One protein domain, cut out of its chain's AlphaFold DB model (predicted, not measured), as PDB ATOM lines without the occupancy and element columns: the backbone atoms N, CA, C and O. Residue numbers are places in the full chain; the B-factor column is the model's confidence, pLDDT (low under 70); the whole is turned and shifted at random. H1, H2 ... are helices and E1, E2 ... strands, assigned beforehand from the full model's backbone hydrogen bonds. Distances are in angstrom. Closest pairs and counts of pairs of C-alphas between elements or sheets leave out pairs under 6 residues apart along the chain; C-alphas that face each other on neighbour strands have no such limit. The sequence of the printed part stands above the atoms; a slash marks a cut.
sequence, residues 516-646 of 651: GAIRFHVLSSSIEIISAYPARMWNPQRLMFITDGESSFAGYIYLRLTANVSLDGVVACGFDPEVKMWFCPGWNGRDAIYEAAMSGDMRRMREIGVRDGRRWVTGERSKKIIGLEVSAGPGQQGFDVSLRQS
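Overview. This is residues 516 to 646 of the 651 residues of the protein "HET domain-containing protein" of Colletotrichum higginsianum (strain IMI 349063) (UniProt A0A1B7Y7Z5). A twisted four-stranded sheet, E2 E3 E4 E5, lies between a pair of helices, H1 and H2, that crosses one of its faces and a smaller sheet, E1 E6 E7, that is partly face to face with the other, its strands at 16 degrees to those of the first. Two long links run along the sides, residues 544 to 545 pairing beside E1 and residues 614 to 615 beside E5. The printed 131 residues have two named helices and seven named strands, in the order E1 E2 E3 E4 E5 H1 H2 E6 E7; the larger sheet is antiparallel, the smaller mixed, and the class is mixed, helices and strands. The whole is compact, with a radius of gyration of the C-alphas of 14.0 A and spans of 41 by 29 by 27 A.

Along the chain. The larger sheet has E2, residues 527 to 533; E3, residues 553 to 561, 25.9 A long; E4, residues 567 to 575, 27.0 A; and E5, residues 582 to 587. H1 is residues 592 to 598 and H2 residues 602 to 612, 14.9 A. The smaller sheet has E1, residues 517 to 522, beginning at C-alpha 517 (239.624, 322.925, 180.758); E6, residues 625 to 633, 25.4 A; and E7, residues 640 to 645, ending at C-alpha 645 (238.369, 336.853, 183.558).

Arrangement. E2 E3 E4 E5 is a meander, each strand the antiparallel neighbour of the one before, and the sheet is twisted. N 558 and O 531 of the hairpin E2 and E3 are 2.8 A apart, N 571 and O 557 of E3 and E4 2.9 A, and N 584 and O 572 of E4 and E5 2.8 A. H1 and H2 are on the same face in two layers, helices over one face of a sheet, at heights over the sheet of 7.7 A and 8.0 A. Both run across the strands, at 88 and 87 degrees to E4 on the local plane. The two helices form a hairpin and touch, the closest C-alphas being those of Ala 596 and Met 605, 5.0 A, at a shallow tilt of 27 degrees, opposite ways. In both, every O i to N i+4 pair is within hydrogen-bond range. The two sheets make a sandwich, two sheets face to face, and the parts of them that face each other are 9.9 A centre to centre. E1 and E6 are parallel, with N 521 and O 628 2.8 A apart; E6 and E7 are an antiparallel hairpin, with N 640 and O 633 3.0 A apart.

Size, cuts and confidence. The two C-alphas farthest apart, those of Asn 564 and Pro 577, are 41.5 A apart. The printed part has no cut. The links E2 to E3 and H2 to E6 are long, with 19 and 12 residues. The mean pLDDT of the printed part is 73.5; 49 residues are under 70, among them residues 615 to 646.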
ATOM      1  N   GLY A 516     236.573 322.225 177.768       56.47
ATOM      2  CA  GLY A 516     236.169 322.279 179.184       56.47
ATOM      3  C   GLY A 516     237.284 322.508 180.215       56.47
ATOM      4  O   GLY A 516     237.007 322.500 181.409       56.47
ATOM      5  N   ALA A 517     238.531 322.754 179.803       69.81
ATOM      6  CA  ALA A 517     239.624 322.925 180.758       69.81
ATOM      7  C   ALA A 517     239.581 324.268 181.522       69.81
ATOM      8  O   ALA A 517     239.360 325.330 180.929       69.81
ATOM      9  N   ILE A 518     239.872 324.228 182.829       76.81
ATOM     10  CA  ILE A 518     239.850 325.390 183.741       76.81
ATOM     11  C   ILE A 518     241.264 325.655 184.261       76.81
ATOM     12  O   ILE A 518     241.810 324.846 185.004       76.81
ATOM     13  N   ARG A 519     241.863 326.784 183.882       75.75
ATOM     14  CA  ARG A 519     243.224 327.201 184.246       75.75
ATOM     15  C   ARG A 519     243.217 328.307 185.293       75.75
ATOM     16  O   ARG A 519     242.420 329.232 185.209       75.75
ATOM     17  N   PHE A 520     244.177 328.261 186.208       77.12
ATOM     18  CA  PHE A 520     244.421 329.265 187.234       77.12
ATOM     19  C   PHE A 520     245.704 330.047 186.919       77.12
ATOM     20  O   PHE A 520     246.749 329.469 186.631       77.12
ATOM     21  N   HIS A 521     245.624 331.373 186.982       69.88
ATOM     22  CA  HIS A 521     246.735 332.305 186.820       69.88
ATOM     23  C   HIS A 521     247.006 332.980 188.163       69.88
ATOM     24  O   HIS A 521     246.259 333.866 188.567       69.88
ATOM     25  N   VAL A 522     248.055 332.569 188.871       72.69
ATOM     26  CA  VAL A 522     248.412 333.161 190.168       72.69
ATOM     27  C   VAL A 522     249.289 334.390 189.933       72.69
ATOM     28  O   VAL A 522     250.401 334.273 189.427       72.69
ATOM     29  N   LEU A 523     248.773 335.573 190.267       63.25
ATOM     30  CA  LEU A 523     249.402 336.869 189.970       63.25
ATOM     31  C   LEU A 523     250.155 337.479 191.163       63.25
ATOM     32  O   LEU A 523     250.736 338.553 191.034       63.25
ATOM     33  N   SER A 524     250.138 336.829 192.329       67.75
ATOM     34  CA  SER A 524     250.805 337.310 193.541       67.75
ATOM     35  C   SER A 524     251.717 336.234 194.123       67.75
ATOM     36  O   SER A 524     251.298 335.093 194.304       67.75
ATOM     37  N   SER A 525     252.953 336.616 194.456       67.69
ATOM     38  CA  SER A 525     253.939 335.745 195.112       67.69
ATOM     39  C   SER A 525     253.545 335.350 196.537       67.69
ATOM     40  O   SER A 525     254.143 334.446 197.110       67.69
ATOM     41  N   SER A 526     252.534 336.007 197.112       71.94
ATOM     42  CA  SER A 526     251.990 335.689 198.435       71.94
ATOM     43  C   SER A 526     250.935 334.581 198.414       71.94
ATOM     44  O   SER A 526     250.285 334.365 199.431       71.94
ATOM     45  N   ILE A 527     250.713 333.924 197.270       75.88
ATOM     46  CA  ILE A 527     249.717 332.862 197.105       75.88
ATOM     47  C   ILE A 527     250.428 331.571 196.712       75.88
ATOM     48  O   ILE A 527     251.088 331.502 195.678       75.88
ATOM     49  N   GLU A 528     250.231 330.532 197.509       81.69
ATOM     50  CA  GLU A 528     250.732 329.188 197.249       81.69
ATOM     51  C   GLU A 528     249.551 328.241 197.008       81.69
ATOM     52  O   GLU A 528     248.648 328.158 197.838       81.69
ATOM     53  N   ILE A 529     249.532 327.521 195.881       84.12
ATOM     54  CA  ILE A 529     248.565 326.434 195.656       84.12
ATOM     55  C   ILE A 529     249.138 325.169 196.289       84.12
ATOM     56  O   ILE A 529     250.146 324.645 195.822       84.12
ATOM     57  N   ILE A 530     248.480 324.673 197.334       87.50
ATOM     58  CA  ILE A 530     248.930 323.511 198.103       87.50
ATOM     59  C   ILE A 530     248.464 322.212 197.442       87.50
ATOM     60  O   ILE A 530     249.223 321.251 197.329       87.50
ATOM     61  N   SER A 531     247.199 322.152 197.024       88.94
ATOM     62  CA  SER A 531     246.624 320.953 196.414       88.94
ATOM     63  C   SER A 531     245.412 321.289 195.551       88.94
ATOM     64  O   SER A 531     244.932 322.421 195.527       88.94
ATOM     65  N   ALA A 532     244.922 320.306 194.801       91.56
ATOM     66  CA  ALA A 532     243.743 320.455 193.964       91.56
ATOM     67  C   ALA A 532     242.968 319.141 193.887       91.56
ATOM     68  O   ALA A 532     243.554 318.055 193.922       91.56
ATOM     69  N   TYR A 533     241.650 319.247 193.750       92.19
ATOM     70  CA  TYR A 533     240.748 318.108 193.676       92.19
ATOM     71  C   TYR A 533     239.692 318.299 192.570       92.19
ATOM     72  O   TYR A 533     239.137 319.391 192.475       92.19
ATOM     73  N   PRO A 534     239.367 317.270 191.758       90.00
ATOM     74  CA  PRO A 534     239.934 315.920 191.774       90.00
ATOM     75  C   PRO A 534     241.392 315.884 191.298       90.00
ATOM     76  O   PRO A 534     241.705 316.360 190.208       90.00
ATOM     77  N   ALA A 535     242.277 315.252 192.076       82.94
ATOM     78  CA  ALA A 535     243.712 315.210 191.771       82.94
ATOM     79  C   ALA A 535     244.011 314.557 190.408       82.94
ATOM     80  O   ALA A 535     244.923 314.979 189.705       82.94
ATOM     81  N   ARG A 536     243.189 313.580 189.993       78.56
ATOM     82  CA  ARG A 536     243.301 312.893 188.690       78.56
ATOM     83  C   ARG A 536     243.122 313.814 187.477       78.56
ATOM     84  O   ARG A 536     243.596 313.488 186.400       78.56
ATOM     85  N   MET A 537     242.414 314.928 187.656       81.56
ATOM     86  CA  MET A 537     242.127 315.912 186.609       81.56
ATOM     87  C   MET A 537     243.025 317.146 186.735       81.56
ATOM     88  O   MET A 537     242.947 318.040 185.900       81.56
ATOM     89  N   TRP A 538     243.868 317.228 187.768       85.06
ATOM     90  CA  TRP A 538     244.727 318.379 188.012       85.06
ATOM     91  C   TRP A 538     246.084 318.225 187.329       85.06
ATOM     92  O   TRP A 538     246.810 317.257 187.552       85.06
ATOM     93  N   ASN A 539     246.462 319.228 186.541       74.25
ATOM     94  CA  ASN A 539     247.807 319.364 186.012       74.25
ATOM     95  C   ASN A 539     248.568 320.435 186.822       74.25
ATOM     96  O   ASN A 539     248.339 321.629 186.598       74.25
ATOM     97  N   PRO A 540     249.480 320.042 187.734       72.38
ATOM     98  CA  PRO A 540     250.190 320.986 188.593       72.38
ATOM     99  C   PRO A 540     251.188 321.862 187.830       72.38
ATOM    100  O   PRO A 540     251.422 322.989 188.245       72.38
ATOM    101  N   GLN A 541     251.746 321.404 186.700       62.78
ATOM    102  CA  GLN A 541     252.652 322.240 185.898       62.78
ATOM    103  C   GLN A 541     251.908 323.352 185.152       62.78
ATOM    104  O   GLN A 541     252.453 324.431 184.939       62.78
ATOM    105  N   ARG A 542     250.666 323.087 184.737       64.88
ATOM    106  CA  ARG A 542     249.830 324.025 183.974       64.88
ATOM    107  C   ARG A 542     248.839 324.806 184.832       64.88
ATOM    108  O   ARG A 542     248.093 325.613 184.278       64.88
ATOM    109  N   LEU A 543     248.804 324.515 186.135       78.50
ATOM    110  CA  LEU A 543     247.823 325.016 187.095       78.50
ATOM    111  C   LEU A 543     246.397 324.944 186.533       78.50
ATOM    112  O   LEU A 543     245.692 325.948 186.482       78.50
ATOM    113  N   MET A 544     245.986 323.781 186.021       81.44
ATOM    114  CA  MET A 544     244.677 323.643 185.378       81.44
ATOM    115  C   MET A 544     244.020 322.285 185.589       81.44
ATOM    116  O   MET A 544     244.699 321.258 185.625       81.44
ATOM    117  N   PHE A 545     242.690 322.285 185.640       81.94
ATOM    118  CA  PHE A 545     241.875 321.089 185.499       81.94
ATOM    119  C   PHE A 545     241.691 320.735 184.024       81.94
ATOM    120  O   PHE A 545     241.248 321.568 183.230       81.94
ATOM    121  N   ILE A 546     242.022 319.496 183.668       76.62
ATOM    122  CA  ILE A 546     241.749 318.890 182.368       76.62
ATOM    123  C   ILE A 546     240.538 317.982 182.561       76.62
ATOM    124  O   ILE A 546     240.610 316.982 183.267       76.62
ATOM    125  N   THR A 547     239.409 318.375 181.979       73.56
ATOM    126  CA  THR A 547     238.119 317.707 182.194       73.56
ATOM    127  C   THR A 547     237.801 316.668 181.125       73.56
ATOM    128  O   THR A 547     236.696 316.156 181.127       73.56
ATOM    129  N   ASP A 548     238.719 316.390 180.194       66.19
ATOM    130  CA  ASP A 548     238.596 315.366 179.143       66.19
ATOM    131  C   ASP A 548     237.264 315.381 178.360       66.19
ATOM    132  O   ASP A 548     236.774 314.347 177.911       66.19
ATOM    133  N   GLY A 549     236.670 316.564 178.164       62.38
ATOM    134  CA  GLY A 549     235.396 316.710 177.454       62.38
ATOM    135  C   GLY A 549     234.158 316.234 178.227       62.38
ATOM    136  O   GLY A 549     233.105 316.062 177.614       62.38
ATOM    137  N   GLU A 550     234.260 316.037 179.545       71.19
ATOM    138  CA  GLU A 550     233.120 315.748 180.420       71.19
ATOM    139  C   GLU A 550     232.005 316.790 180.249       71.19
ATOM    140  O   GLU A 550     232.260 317.979 180.054       71.19
ATOM    141  N   SER A 551     230.749 316.345 180.339       71.12
ATOM    142  CA  SER A 551     229.574 317.223 180.197       71.12
ATOM    143  C   SER A 551     229.286 318.056 181.451       71.12
ATOM    144  O   SER A 551     228.612 319.083 181.372       71.12
ATOM    145  N   SER A 552     229.829 317.641 182.599       80.69
ATOM    146  CA  SER A 552     229.778 318.372 183.862       80.69
ATOM    147  C   SER A 552     231.069 318.173 184.657       80.69
ATOM    148  O   SER A 552     231.724 317.137 184.558       80.69
ATOM    149  N   PHE A 553     231.441 319.166 185.457       87.25
ATOM    150  CA  PHE A 553     232.649 319.149 186.277       87.25
ATOM    151  C   PHE A 553     232.430 319.928 187.576       87.25
ATOM    152  O   PHE A 553     231.734 320.943 187.594       87.25
ATOM    153  N   ALA A 554     233.064 319.473 188.656       89.50
ATOM    154  CA  ALA A 554     233.217 320.226 189.895       89.50
ATOM    155  C   ALA A 554     234.575 319.890 190.523       89.50
ATOM    156  O   ALA A 554     234.917 318.717 190.686       89.50
ATOM    157  N   GLY A 555     235.328 320.916 190.897       91.56
ATOM    158  CA  GLY A 555     236.648 320.792 191.502       91.56
ATOM    159  C   GLY A 555     237.026 322.037 192.291       91.56
ATOM    160  O   GLY A 555     236.360 323.066 192.198       91.56
ATOM    161  N   TYR A 556     238.094 321.958 193.072       92.44
ATOM    162  CA  TYR A 556     238.629 323.100 193.802       92.44
ATOM    163  C   TYR A 556     240.150 323.038 193.895       92.44
ATOM    164  O   TYR A 556     240.740 321.958 193.943       92.44
ATOM    165  N   ILE A 557     240.780 324.208 193.950       91.75
ATOM    166  CA  ILE A 557     242.168 324.339 194.402       91.75
ATOM    167  C   ILE A 557     242.173 324.763 195.868       91.75
ATOM    168  O   ILE A 557     241.359 325.588 196.279       91.75
ATOM    169  N   TYR A 558     243.083 324.189 196.645       90.88
ATOM    170  CA  TYR A 558     243.393 324.593 198.006       90.88
ATOM    171  C   TYR A 558     244.647 325.458 197.976       90.88
ATOM    172  O   TYR A 558     245.671 325.067 197.406       90.88
ATOM    173  N   LEU A 559     244.553 326.647 198.556       88.00
ATOM    174  CA  LEU A 559     245.607 327.644 198.523       88.00
ATOM    175  C   LEU A 559     245.858 328.234 199.905       88.00
ATOM    176  O   LEU A 559     244.980 328.251 200.768       88.00
ATOM    177  N   ARG A 560     247.071 328.744 200.082       85.69
ATOM    178  CA  ARG A 560     247.518 329.446 201.277       85.69
ATOM    179  C   ARG A 560     248.040 330.815 200.906       85.69
ATOM    180  O   ARG A 560     248.870 330.962 200.009       85.69
ATOM    181  N   LEU A 561     247.557 331.817 201.627       78.00
ATOM    182  CA  LEU A 561     248.085 333.169 201.578       78.00
ATOM    183  C   LEU A 561     249.179 333.318 202.633       78.00
ATOM    184  O   LEU A 561     248.945 333.031 203.804       78.00
ATOM    185  N   THR A 562     250.364 333.773 202.233       70.88
ATOM    186  CA  THR A 562     251.542 333.917 203.108       70.88
ATOM    187  C   THR A 562     251.840 335.368 203.513       70.88
ATOM    188  O   THR A 562     252.828 335.627 204.197       70.88
ATOM    189  N   ALA A 563     250.994 336.334 203.139       62.69
ATOM    190  CA  ALA A 563     251.175 337.740 203.510       62.69
ATOM    191  C   ALA A 563     250.704 338.020 204.950       62.69
ATOM    192  O   ALA A 563     249.525 337.848 205.214       62.69
ATOM    193  N   ASN A 564     251.590 338.516 205.832       54.31
ATOM    194  CA  ASN A 564     251.412 338.959 207.241       54.31
ATOM    195  C   ASN A 564     250.642 338.041 208.232       54.31
ATOM    196  O   ASN A 564     251.006 338.009 209.403       54.31
ATOM    197  N   VAL A 565     249.623 337.289 207.811       65.06
ATOM    198  CA  VAL A 565     248.878 336.258 208.547       65.06
ATOM    199  C   VAL A 565     248.605 335.106 207.574       65.06
ATOM    200  O   VAL A 565     248.071 335.334 206.491       65.06
ATOM    201  N   SER A 566     248.946 333.869 207.950       71.88
ATOM    202  CA  SER A 566     248.642 332.700 207.118       71.88
ATOM    203  C   SER A 566     247.134 332.452 207.074       71.88
ATOM    204  O   SER A 566     246.542 332.125 208.105       71.88
ATOM    205  N   LEU A 567     246.522 332.596 205.899       80.12
ATOM    206  CA  LEU A 567     245.103 332.313 205.685       80.12
ATOM    207  C   LEU A 567     244.947 331.213 204.635       80.12
ATOM    208  O   LEU A 567     245.432 331.343 203.509       80.12
ATOM    209  N   ASP A 568     244.248 330.150 205.019       86.44
ATOM    210  CA  ASP A 568     243.947 329.012 204.156       86.44
ATOM    211  C   ASP A 568     242.584 329.213 203.478       86.44
ATOM    212  O   ASP A 568     241.620 329.686 204.091       86.44
ATOM    213  N   GLY A 569     242.507 328.873 202.193       88.12
ATOM    214  CA  GLY A 569     241.320 329.087 201.375       88.12
ATOM    215  C   GLY A 569     241.178 328.086 200.239       88.12
ATOM    216  O   GLY A 569     242.095 327.335 199.908       88.12
ATOM    217  N   VAL A 570     240.002 328.092 199.622       88.94
ATOM    218  CA  VAL A 570     239.691 327.321 198.422       88.94
ATOM    219  C   VAL A 570     239.184 328.223 197.315       88.94
ATOM    220  O   VAL A 570     238.513 329.225 197.557       88.94
ATOM    221  N   VAL A 571     239.445 327.818 196.077       87.94
ATOM    222  CA  VAL A 571     238.722 328.322 194.908       87.94
ATOM    223  C   VAL A 571     238.044 327.134 194.250       87.94
ATOM    224  O   VAL A 571     238.697 326.338 193.573       87.94
ATOM    225  N   ALA A 572     236.737 327.002 194.479       89.44
ATOM    226  CA  ALA A 572     235.903 325.980 193.862       89.44
ATOM    227  C   ALA A 572     235.397 326.449 192.493       89.44
ATOM    228  O   ALA A 572     235.122 327.632 192.287       89.44
ATOM    229  N   CYS A 573     235.266 325.528 191.546       87.94
ATOM    230  CA  CYS A 573     234.834 325.798 190.182       87.94
ATOM    231  C   CYS A 573     234.138 324.584 189.562       87.94
ATOM    232  O   CYS A 573     234.357 323.442 189.972       87.94
ATOM    233  N   GLY A 574     233.302 324.829 188.557       86.06
ATOM    234  CA  GLY A 574     232.597 323.765 187.861       86.06
ATOM    235  C   GLY A 574     231.713 324.245 186.720       86.06
ATOM    236  O   GLY A 574     231.538 325.443 186.499       86.06
ATOM    237  N   PHE A 575     231.137 323.292 185.995       81.81
ATOM    238  CA  PHE A 575     230.161 323.522 184.930       81.81
ATOM    239  C   PHE A 575     229.215 322.328 184.792       81.81
ATOM    240  O   PHE A 575     229.499 321.238 185.286       81.81
ATOM    241  N   ASP A 576     228.081 322.541 184.133       74.25
ATOM    242  CA  ASP A 576     227.042 321.541 183.886       74.25
ATOM    243  C   ASP A 576     226.158 321.973 182.694       74.25
ATOM    244  O   ASP A 576     226.119 323.171 182.386       74.25
ATOM    245  N   PRO A 577     225.411 321.073 182.022       67.56
ATOM    246  CA  PRO A 577     224.546 321.458 180.906       67.56
ATOM    247  C   PRO A 577     223.479 322.498 181.283       67.56
ATOM    248  O   PRO A 577     223.146 323.346 180.452       67.56
ATOM    249  N   GLU A 578     222.982 322.476 182.526       64.50
ATOM    250  CA  GLU A 578     222.016 323.458 183.037       64.50
ATOM    251  C   GLU A 578     222.699 324.736 183.549       64.50
ATOM    252  O   GLU A 578     222.182 325.847 183.397       64.50
ATOM    253  N   VAL A 579     223.903 324.597 184.115       62.75
ATOM    254  CA  VAL A 579     224.688 325.690 184.700       62.75
ATOM    255  C   VAL A 579     225.978 325.876 183.906       62.75
ATOM    256  O   VAL A 579     226.992 325.251 184.207       62.75
ATOM    257  N   LYS A 580     225.944 326.786 182.918       68.75
ATOM    258  CA  LYS A 580     227.035 327.039 181.951       68.75
ATOM    259  C   LYS A 580     228.439 326.937 182.564       68.75
ATOM    260  O   LYS A 580     229.249 326.184 182.049       68.75
ATOM    261  N   MET A 581     228.715 327.706 183.624       76.62
ATOM    262  CA  MET A 581     229.945 327.649 184.425       76.62
ATOM    263  C   MET A 581     229.795 328.481 185.706       76.62
ATOM    264  O   MET A 581     229.119 329.518 185.701       76.62
ATOM    265  N   TRP A 582     230.451 328.054 186.783       81.56
ATOM    266  CA  TRP A 582     230.467 328.727 188.079       81.56
ATOM    267  C   TRP A 582     231.842 328.619 188.747       81.56
ATOM    268  O   TRP A 582     232.600 327.675 188.524       81.56
ATOM    269  N   PHE A 583     232.157 329.600 189.588       84.62
ATOM    270  CA  PHE A 583     233.293 329.541 190.501       84.62
ATOM    271  C   PHE A 583     232.982 330.314 191.780       84.62
ATOM    272  O   PHE A 583     232.194 331.264 191.776       84.62
ATOM    273  N   CYS A 584     233.590 329.903 192.885       84.94
ATOM    274  CA  CYS A 584     233.298 330.446 194.200       84.94
ATOM    275  C   CYS A 584     234.532 330.291 195.112       84.94
ATOM    276  O   CYS A 584     234.952 329.163 195.389       84.94
ATOM    277  N   PRO A 585     235.168 331.405 195.519       85.88
ATOM    278  CA  PRO A 585     236.213 331.378 196.533       85.88
ATOM    279  C   PRO A 585     235.604 331.206 197.931       85.88
ATOM    280  O   PRO A 585     234.476 331.633 198.170       85.88
ATOM    281  N   GLY A 586     236.360 330.631 198.862       85.00
ATOM    282  CA  GLY A 586     235.977 330.575 200.271       85.00
ATOM    283  C   GLY A 586     237.167 330.394 201.198       85.00
ATOM    284  O   GLY A 586     238.170 329.791 200.821       85.00
ATOM    285  N   TRP A 587     237.046 330.902 202.417       86.38
ATOM    286  CA  TRP A 587     238.122 330.954 203.400       86.38
ATOM    287  C   TRP A 587     237.800 330.151 204.653       86.38
ATOM    288  O   TRP A 587     236.642 330.048 205.075       86.38
ATOM    289  N   ASN A 588     238.859 329.624 205.271       84.94
ATOM    290  CA  ASN A 588     238.774 328.867 206.511       84.94
ATOM    291  C   ASN A 588     238.057 329.663 207.614       84.94
ATOM    292  O   ASN A 588     238.391 330.823 207.875       84.94
ATOM    293  N   GLY A 589     237.057 329.040 208.246       77.62
ATOM    294  CA  GLY A 589     236.294 329.619 209.352       77.62
ATOM    295  C   GLY A 589     235.334 330.750 208.969       77.62
ATOM    296  O   GLY A 589     234.751 331.361 209.865       77.62
ATOM    297  N   ARG A 590     235.163 331.052 207.673       76.88
ATOM    298  CA  ARG A 590     234.266 332.120 207.193       76.88
ATOM    299  C   ARG A 590     233.201 331.622 206.228       76.88
ATOM    300  O   ARG A 590     232.051 332.037 206.338       76.88
ATOM    301  N   ASP A 591     233.568 330.730 205.312       85.06
ATOM    302  CA  ASP A 591     232.721 330.407 204.167       85.06
ATOM    303  C   ASP A 591     232.306 328.935 204.137       85.06
ATOM    304  O   ASP A 591     233.131 328.024 204.179       85.06
ATOM    305  N   ALA A 592     231.007 328.689 203.958       87.38
ATOM    306  CA  ALA A 592     230.453 327.336 203.888       87.38
ATOM    307  C   ALA A 592     231.022 326.502 202.723       87.38
ATOM    308  O   ALA A 592     231.002 325.271 202.783       87.38
ATOM    309  N   ILE A 593     231.526 327.152 201.667       88.69
ATOM    310  CA  ILE A 593     232.153 326.454 200.542       88.69
ATOM    311  C   ILE A 593     233.533 325.892 200.888       88.69
ATOM    312  O   ILE A 593     233.894 324.836 200.372       88.69
ATOM    313  N   TYR A 594     234.273 326.551 201.786       90.56
ATOM    314  CA  TYR A 594     235.538 326.035 202.298       90.56
ATOM    315  C   TYR A 594     235.303 324.745 203.081       90.56
ATOM    316  O   TYR A 594     235.921 323.725 202.786       90.56
ATOM    317  N   GLU A 595     234.338 324.768 204.002       90.44
ATOM    318  CA  GLU A 595     233.968 323.596 204.803       90.44
ATOM    319  C   GLU A 595     233.507 322.428 203.923       90.44
ATOM    320  O   GLU A 595     233.936 321.294 204.124       90.44
ATOM    321  N   ALA A 596     232.683 322.699 202.905       90.44
ATOM    322  CA  ALA A 596     232.204 321.670 201.982       90.44
ATOM    323  C   ALA A 596     233.325 321.072 201.110       90.44
ATOM    324  O   ALA A 596     233.318 319.874 200.834       90.44
ATOM    325  N   ALA A 597     234.292 321.888 200.682       90.56
ATOM    326  CA  ALA A 597     235.455 321.411 199.939       90.56
ATOM    327  C   ALA A 597     236.381 320.565 200.829       90.56
ATOM    328  O   ALA A 597     236.782 319.469 200.442       90.56
ATOM    329  N   MET A 598     236.688 321.039 202.041       91.06
ATOM    330  CA  MET A 598     237.584 320.349 202.975       91.06
ATOM    331  C   MET A 598     236.986 319.062 203.554       91.06
ATOM    332  O   MET A 598     237.734 318.134 203.858       91.06
ATOM    333  N   SER A 599     235.658 318.958 203.658       89.75
ATOM    334  CA  SER A 599     234.982 317.719 204.058       89.75
ATOM    335  C   SER A 599     234.896 316.671 202.940       89.75
ATOM    336  O   SER A 599     234.454 315.550 203.192       89.75
ATOM    337  N   GLY A 600     235.281 317.020 201.706       86.19
ATOM    338  CA  GLY A 600     235.141 316.161 200.527       86.19
ATOM    339  C   GLY A 600     233.703 316.034 200.007       86.19
ATOM    340  O   GLY A 600     233.443 315.216 199.121       86.19
ATOM    341  N   ASP A 601     232.760 316.833 200.517       89.75
ATOM    342  CA  ASP A 601     231.363 316.834 200.075       89.75
ATOM    343  C   ASP A 601     231.201 317.656 198.786       89.75
ATOM    344  O   ASP A 601     230.713 318.791 198.759       89.75
ATOM    345  N   MET A 602     231.627 317.052 197.676       88.56
ATOM    346  CA  MET A 602     231.615 317.674 196.348       88.56
ATOM    347  C   MET A 602     230.212 318.076 195.884       88.56
ATOM    348  O   MET A 602     230.069 319.023 195.107       88.56
ATOM    349  N   ARG A 603     229.170 317.378 196.354       87.94
ATOM    350  CA  ARG A 603     227.779 317.698 196.018       87.94
ATOM    351  C   ARG A 603     227.357 318.987 196.710       87.94
ATOM    352  O   ARG A 603     226.904 319.907 196.033       87.94
ATOM    353  N   ARG A 604     227.570 319.083 198.022       89.94
ATOM    354  CA  ARG A 604     227.282 320.301 198.786       89.94
ATOM    355  C   ARG A 604     228.121 321.478 198.302       89.94
ATOM    356  O   ARG A 604     227.596 322.578 198.152       89.94
ATOM    357  N   MET A 605     229.400 321.253 197.997       92.00
ATOM    358  CA  MET A 605     230.273 322.278 197.419       92.00
ATOM    359  C   MET A 605     229.719 322.787 196.084       92.00
ATOM    360  O   MET A 605     229.672 323.996 195.868       92.00
ATOM    361  N   ARG A 606     229.258 321.888 195.203       87.94
ATOM    362  CA  ARG A 606     228.610 322.259 193.938       87.94
ATOM    363  C   ARG A 606     227.327 323.052 194.175       87.94
ATOM    364  O   ARG A 606     227.136 324.072 193.526       87.94
ATOM    365  N   GLU A 607     226.458 322.619 195.081       88.12
ATOM    366  CA  GLU A 607     225.203 323.323 195.387       88.12
ATOM    367  C   GLU A 607     225.468 324.754 195.885       88.12
ATOM    368  O   GLU A 607     224.868 325.704 195.379       88.12
ATOM    369  N   ILE A 608     226.431 324.923 196.801       87.62
ATOM    370  CA  ILE A 608     226.875 326.236 197.290       87.62
ATOM    371  C   ILE A 608     227.502 327.046 196.153       87.62
ATOM    372  O   ILE A 608     227.128 328.192 195.934       87.62
ATOM    373  N   GLY A 609     228.410 326.452 195.379       85.06
ATOM    374  CA  GLY A 609     229.094 327.121 194.276       85.06
ATOM    375  C   GLY A 609     228.157 327.563 193.149       85.06
ATOM    376  O   GLY A 609     228.361 328.618 192.558       85.06
ATOM    377  N   VAL A 610     227.085 326.817 192.877       83.31
ATOM    378  CA  VAL A 610     226.048 327.215 191.915       83.31
ATOM    379  C   VAL A 610     225.161 328.321 192.488       83.31
ATOM    380  O   VAL A 610     224.757 329.219 191.743       83.31
ATOM    381  N   ARG A 611     224.812 328.268 193.778       84.00
ATOM    382  CA  ARG A 611     223.922 329.244 194.428       84.00
ATOM    383  C   ARG A 611     224.611 330.585 194.691       84.00
ATOM    384  O   ARG A 611     224.075 331.615 194.295       84.00
ATOM    385  N   ASP A 612     225.784 330.535 195.313       80.44
ATOM    386  CA  ASP A 612     226.503 331.681 195.884       80.44
ATOM    387  C   ASP A 612     227.716 332.089 195.032       80.44
ATOM    388  O   ASP A 612     228.261 333.184 195.181       80.44
ATOM    389  N   GLY A 613     228.158 331.214 194.125       72.69
ATOM    390  CA  GLY A 613     229.263 331.499 193.221       72.69
ATOM    391  C   GLY A 613     228.901 332.468 192.104       72.69
ATOM    392  O   GLY A 613     227.741 332.684 191.740       72.69
ATOM    393  N   ARG A 614     229.941 333.043 191.503       72.56
ATOM    394  CA  ARG A 614     229.784 333.925 190.349       72.56
ATOM    395  C   ARG A 614     229.417 333.080 189.130       72.56
ATOM    396  O   ARG A 614     230.167 332.192 188.723       72.56
ATOM    397  N   ARG A 615     228.247 333.364 188.552       67.00
ATOM    398  CA  ARG A 615     227.727 332.699 187.349       67.00
ATOM    399  C   ARG A 615     228.134 333.448 186.088       67.00
ATOM    400  O   ARG A 615     228.161 334.675 186.063       67.00
ATOM    401  N   TRP A 616     228.378 332.701 185.017       63.91
ATOM    402  CA  TRP A 616     228.689 333.268 183.707       63.91
ATOM    403  C   TRP A 616     227.427 333.484 182.859       63.91
ATOM    404  O   TRP A 616     226.676 332.543 182.587       63.91
ATOM    405  N   VAL A 617     227.220 334.715 182.376       45.28
ATOM    406  CA  VAL A 617     226.182 335.051 181.388       45.28
ATOM    407  C   VAL A 617     226.832 335.110 180.002       45.28
ATOM    408  O   VAL A 617     227.570 336.024 179.682       45.28
ATOM    409  N   THR A 618     226.589 334.051 179.231       41.53
ATOM    410  CA  THR A 618     226.826 333.829 177.786       41.53
ATOM    411  C   THR A 618     227.572 334.867 176.946       41.53
ATOM    412  O   THR A 618     227.118 335.990 176.768       41.53
ATOM    413  N   GLY A 619     228.558 334.342 176.215       39.12
ATOM    414  CA  GLY A 619     229.029 334.881 174.939       39.12
ATOM    415  C   GLY A 619     229.920 333.918 174.145       39.12
ATOM    416  O   GLY A 619     230.053 334.086 172.945       39.12
ATOM    417  N   GLU A 620     230.510 332.889 174.767       43.25
ATOM    418  CA  GLU A 620     231.526 332.058 174.103       43.25
ATOM    419  C   GLU A 620     231.397 330.583 174.506       43.25
ATOM    420  O   GLU A 620     232.147 330.073 175.330       43.25
ATOM    421  N   ARG A 621     230.481 329.847 173.864       38.84
ATOM    422  CA  ARG A 621     230.580 328.371 173.786       38.84
ATOM    423  C   ARG A 621     231.809 327.910 172.968       38.84
ATOM    424  O   ARG A 621     232.004 326.718 172.782       38.84
ATOM    425  N   SER A 622     232.611 328.847 172.456       39.97
ATOM    426  CA  SER A 622     233.737 328.639 171.545       39.97
ATOM    427  C   SER A 622     235.119 328.668 172.213       39.97
ATOM    428  O   SER A 622     236.106 328.380 171.534       39.97
ATOM    429  N   LYS A 623     235.238 329.022 173.504       48.94
ATOM    430  CA  LYS A 623     236.549 329.093 174.169       48.94
ATOM    431  C   LYS A 623     237.011 327.728 174.680       48.94
ATOM    432  O   LYS A 623     236.321 327.050 175.432       48.94
ATOM    433  N   LYS A 624     238.222 327.368 174.253       55.31
ATOM    434  CA  LYS A 624     238.897 326.083 174.470       55.31
ATOM    435  C   LYS A 624     239.471 325.893 175.887       55.31
ATOM    436  O   LYS A 624     239.617 324.770 176.359       55.31
ATOM    437  N   ILE A 625     239.826 326.989 176.561       57.38
ATOM    438  CA  ILE A 625     240.372 327.023 177.929       57.38
ATOM    439  C   ILE A 625     239.808 328.264 178.626       57.38
ATOM    440  O   ILE A 625     239.774 329.341 178.027       57.38
ATOM    441  N   ILE A 626     239.404 328.132 179.890       64.12
ATOM    442  CA  ILE A 626     238.956 329.249 180.732       64.12
ATOM    443  C   ILE A 626     240.065 329.611 181.723       64.12
ATOM    444  O   ILE A 626     240.532 328.739 182.447       64.12
ATOM    445  N   GLY A 627     240.482 330.879 181.768       65.00
ATOM    446  CA  GLY A 627     241.472 331.382 182.727       65.00
ATOM    447  C   GLY A 627     240.832 332.091 183.927       65.00
ATOM    448  O   GLY A 627     239.974 332.955 183.752       65.00
ATOM    449  N   LEU A 628     241.281 331.747 185.136       67.38
ATOM    450  CA  LEU A 628     240.917 332.364 186.412       67.38
ATOM    451  C   LEU A 628     242.141 333.061 187.009       67.38
ATOM    452  O   LEU A 628     243.089 332.395 187.420       67.38
ATOM    453  N   GLU A 629     242.140 334.389 187.064       68.12
ATOM    454  CA  GLU A 629     243.224 335.146 187.697       68.12
ATOM    455  C   GLU A 629     243.049 335.198 189.210       68.12
ATOM    456  O   GLU A 629     242.041 335.696 189.687       68.12
ATOM    457  N   VAL A 630     244.035 334.725 189.967       67.56
ATOM    458  CA  VAL A 630     244.061 334.758 191.429       67.56
ATOM    459  C   VAL A 630     245.090 335.801 191.853       67.56
ATOM    460  O   VAL A 630     246.294 335.622 191.677       67.56
ATOM    461  N   SER A 631     244.614 336.915 192.397       65.06
ATOM    462  CA  SER A 631     245.442 338.027 192.883       65.06
ATOM    463  C   SER A 631     245.155 338.286 194.358       65.06
ATOM    464  O   SER A 631     244.054 337.994 194.797       65.06
ATOM    465  N   ALA A 632     246.101 338.836 195.119       65.00
ATOM    466  CA  ALA A 632     245.850 339.321 196.478       65.00
ATOM    467  C   ALA A 632     246.015 340.848 196.501       65.00
ATOM    468  O   ALA A 632     247.044 341.350 196.048       65.00
ATOM    469  N   GLY A 633     245.020 341.582 197.012       57.84
ATOM    470  CA  GLY A 633     245.066 343.046 197.136       57.84
ATOM    471  C   GLY A 633     244.513 343.565 198.472       57.84
ATOM    472  O   GLY A 633     243.820 342.829 199.177       57.84
ATOM    473  N   PRO A 634     244.805 344.823 198.856       50.47
ATOM    474  CA  PRO A 634     244.292 345.414 200.091       50.47
ATOM    475  C   PRO A 634     242.787 345.719 199.967       50.47
ATOM    476  O   PRO A 634     242.391 346.685 199.319       50.47
ATOM    477  N   GLY A 635     241.946 344.878 200.573       49.59
ATOM    478  CA  GLY A 635     240.492 345.068 200.681       49.59
ATOM    479  C   GLY A 635     240.050 345.562 202.064       49.59
ATOM    480  O   GLY A 635     240.806 345.461 203.032       49.59
ATOM    481  N   GLN A 636     238.807 346.059 202.169       41.81
ATOM    482  CA  GLN A 636     238.240 346.728 203.360       41.81
ATOM    483  C   GLN A 636     238.211 345.895 204.662       41.81
ATOM    484  O   GLN A 636     237.896 346.446 205.713       41.81
ATOM    485  N   GLN A 637     238.559 344.602 204.631       41.44
ATOM    486  CA  GLN A 637     238.648 343.733 205.817       41.44
ATOM    487  C   GLN A 637     239.865 342.782 205.803       41.44
ATOM    488  O   GLN A 637     239.835 341.719 206.421       41.44
ATOM    489  N   GLY A 638     240.949 343.175 205.124       49.22
ATOM    490  CA  GLY A 638     242.189 342.395 205.053       49.22
ATOM    491  C   GLY A 638     242.142 341.330 203.958       49.22
ATOM    492  O   GLY A 638     241.506 340.299 204.123       49.22
ATOM    493  N   PHE A 639     242.864 341.610 202.869       49.00
ATOM    494  CA  PHE A 639     243.109 340.757 201.698       49.00
ATOM    495  C   PHE A 639     241.858 340.306 200.931       49.00
ATOM    496  O   PHE A 639     241.143 339.400 201.340       49.00
ATOM    497  N   ASP A 640     241.627 340.913 199.766       49.19
ATOM    498  CA  ASP A 640     240.598 340.462 198.830       49.19
ATOM    499  C   ASP A 640     241.262 339.720 197.664       49.19
ATOM    500  O   ASP A 640     242.243 340.212 197.087       49.19
ATOM    501  N   VAL A 641     240.747 338.529 197.331       49.72
ATOM    502  CA  VAL A 641     241.183 337.797 196.139       49.72
ATOM    503  C   VAL A 641     240.303 338.197 194.977       49.72
ATOM    504  O   VAL A 641     239.186 337.705 194.807       49.72
ATOM    505  N   SER A 642     240.815 339.110 194.155       50.44
ATOM    506  CA  SER A 642     240.107 339.506 192.950       50.44
ATOM    507  C   SER A 642     240.279 338.417 191.891       50.44
ATOM    508  O   SER A 642     241.402 338.101 191.492       50.44
ATOM    509  N   LEU A 643     239.146 337.832 191.490       51.34
ATOM    510  CA  LEU A 643     239.031 336.879 190.391       51.34
ATOM    511  C   LEU A 643     238.544 337.637 189.158       51.34
ATOM    512  O   LEU A 643     237.385 338.061 189.100       51.34
ATOM    513  N   ARG A 644     239.440 337.842 188.192       52.09
ATOM    514  CA  ARG A 644     239.115 338.451 186.899       52.09
ATOM    515  C   ARG A 644     239.152 337.394 185.803       52.09
ATOM    516  O   ARG A 644     239.942 336.452 185.847       52.09
ATOM    517  N   GLN A 645     238.265 337.557 184.827       49.25
ATOM    518  CA  GLN A 645     238.369 336.853 183.558       49.25
ATOM    519  C   GLN A 645     239.653 337.333 182.885       49.25
ATOM    520  O   GLN A 645     239.782 338.532 182.629       49.25
ATOM    521  N   SER A 646     240.576 336.422 182.571       43.88
ATOM    522  CA  SER A 646     241.634 336.781 181.637       43.88
ATOM    523  C   SER A 646     240.968 336.978 180.275       43.88
ATOM    524  O   SER A 646     240.526 336.038 179.606       43.88
TER     525      SER A 646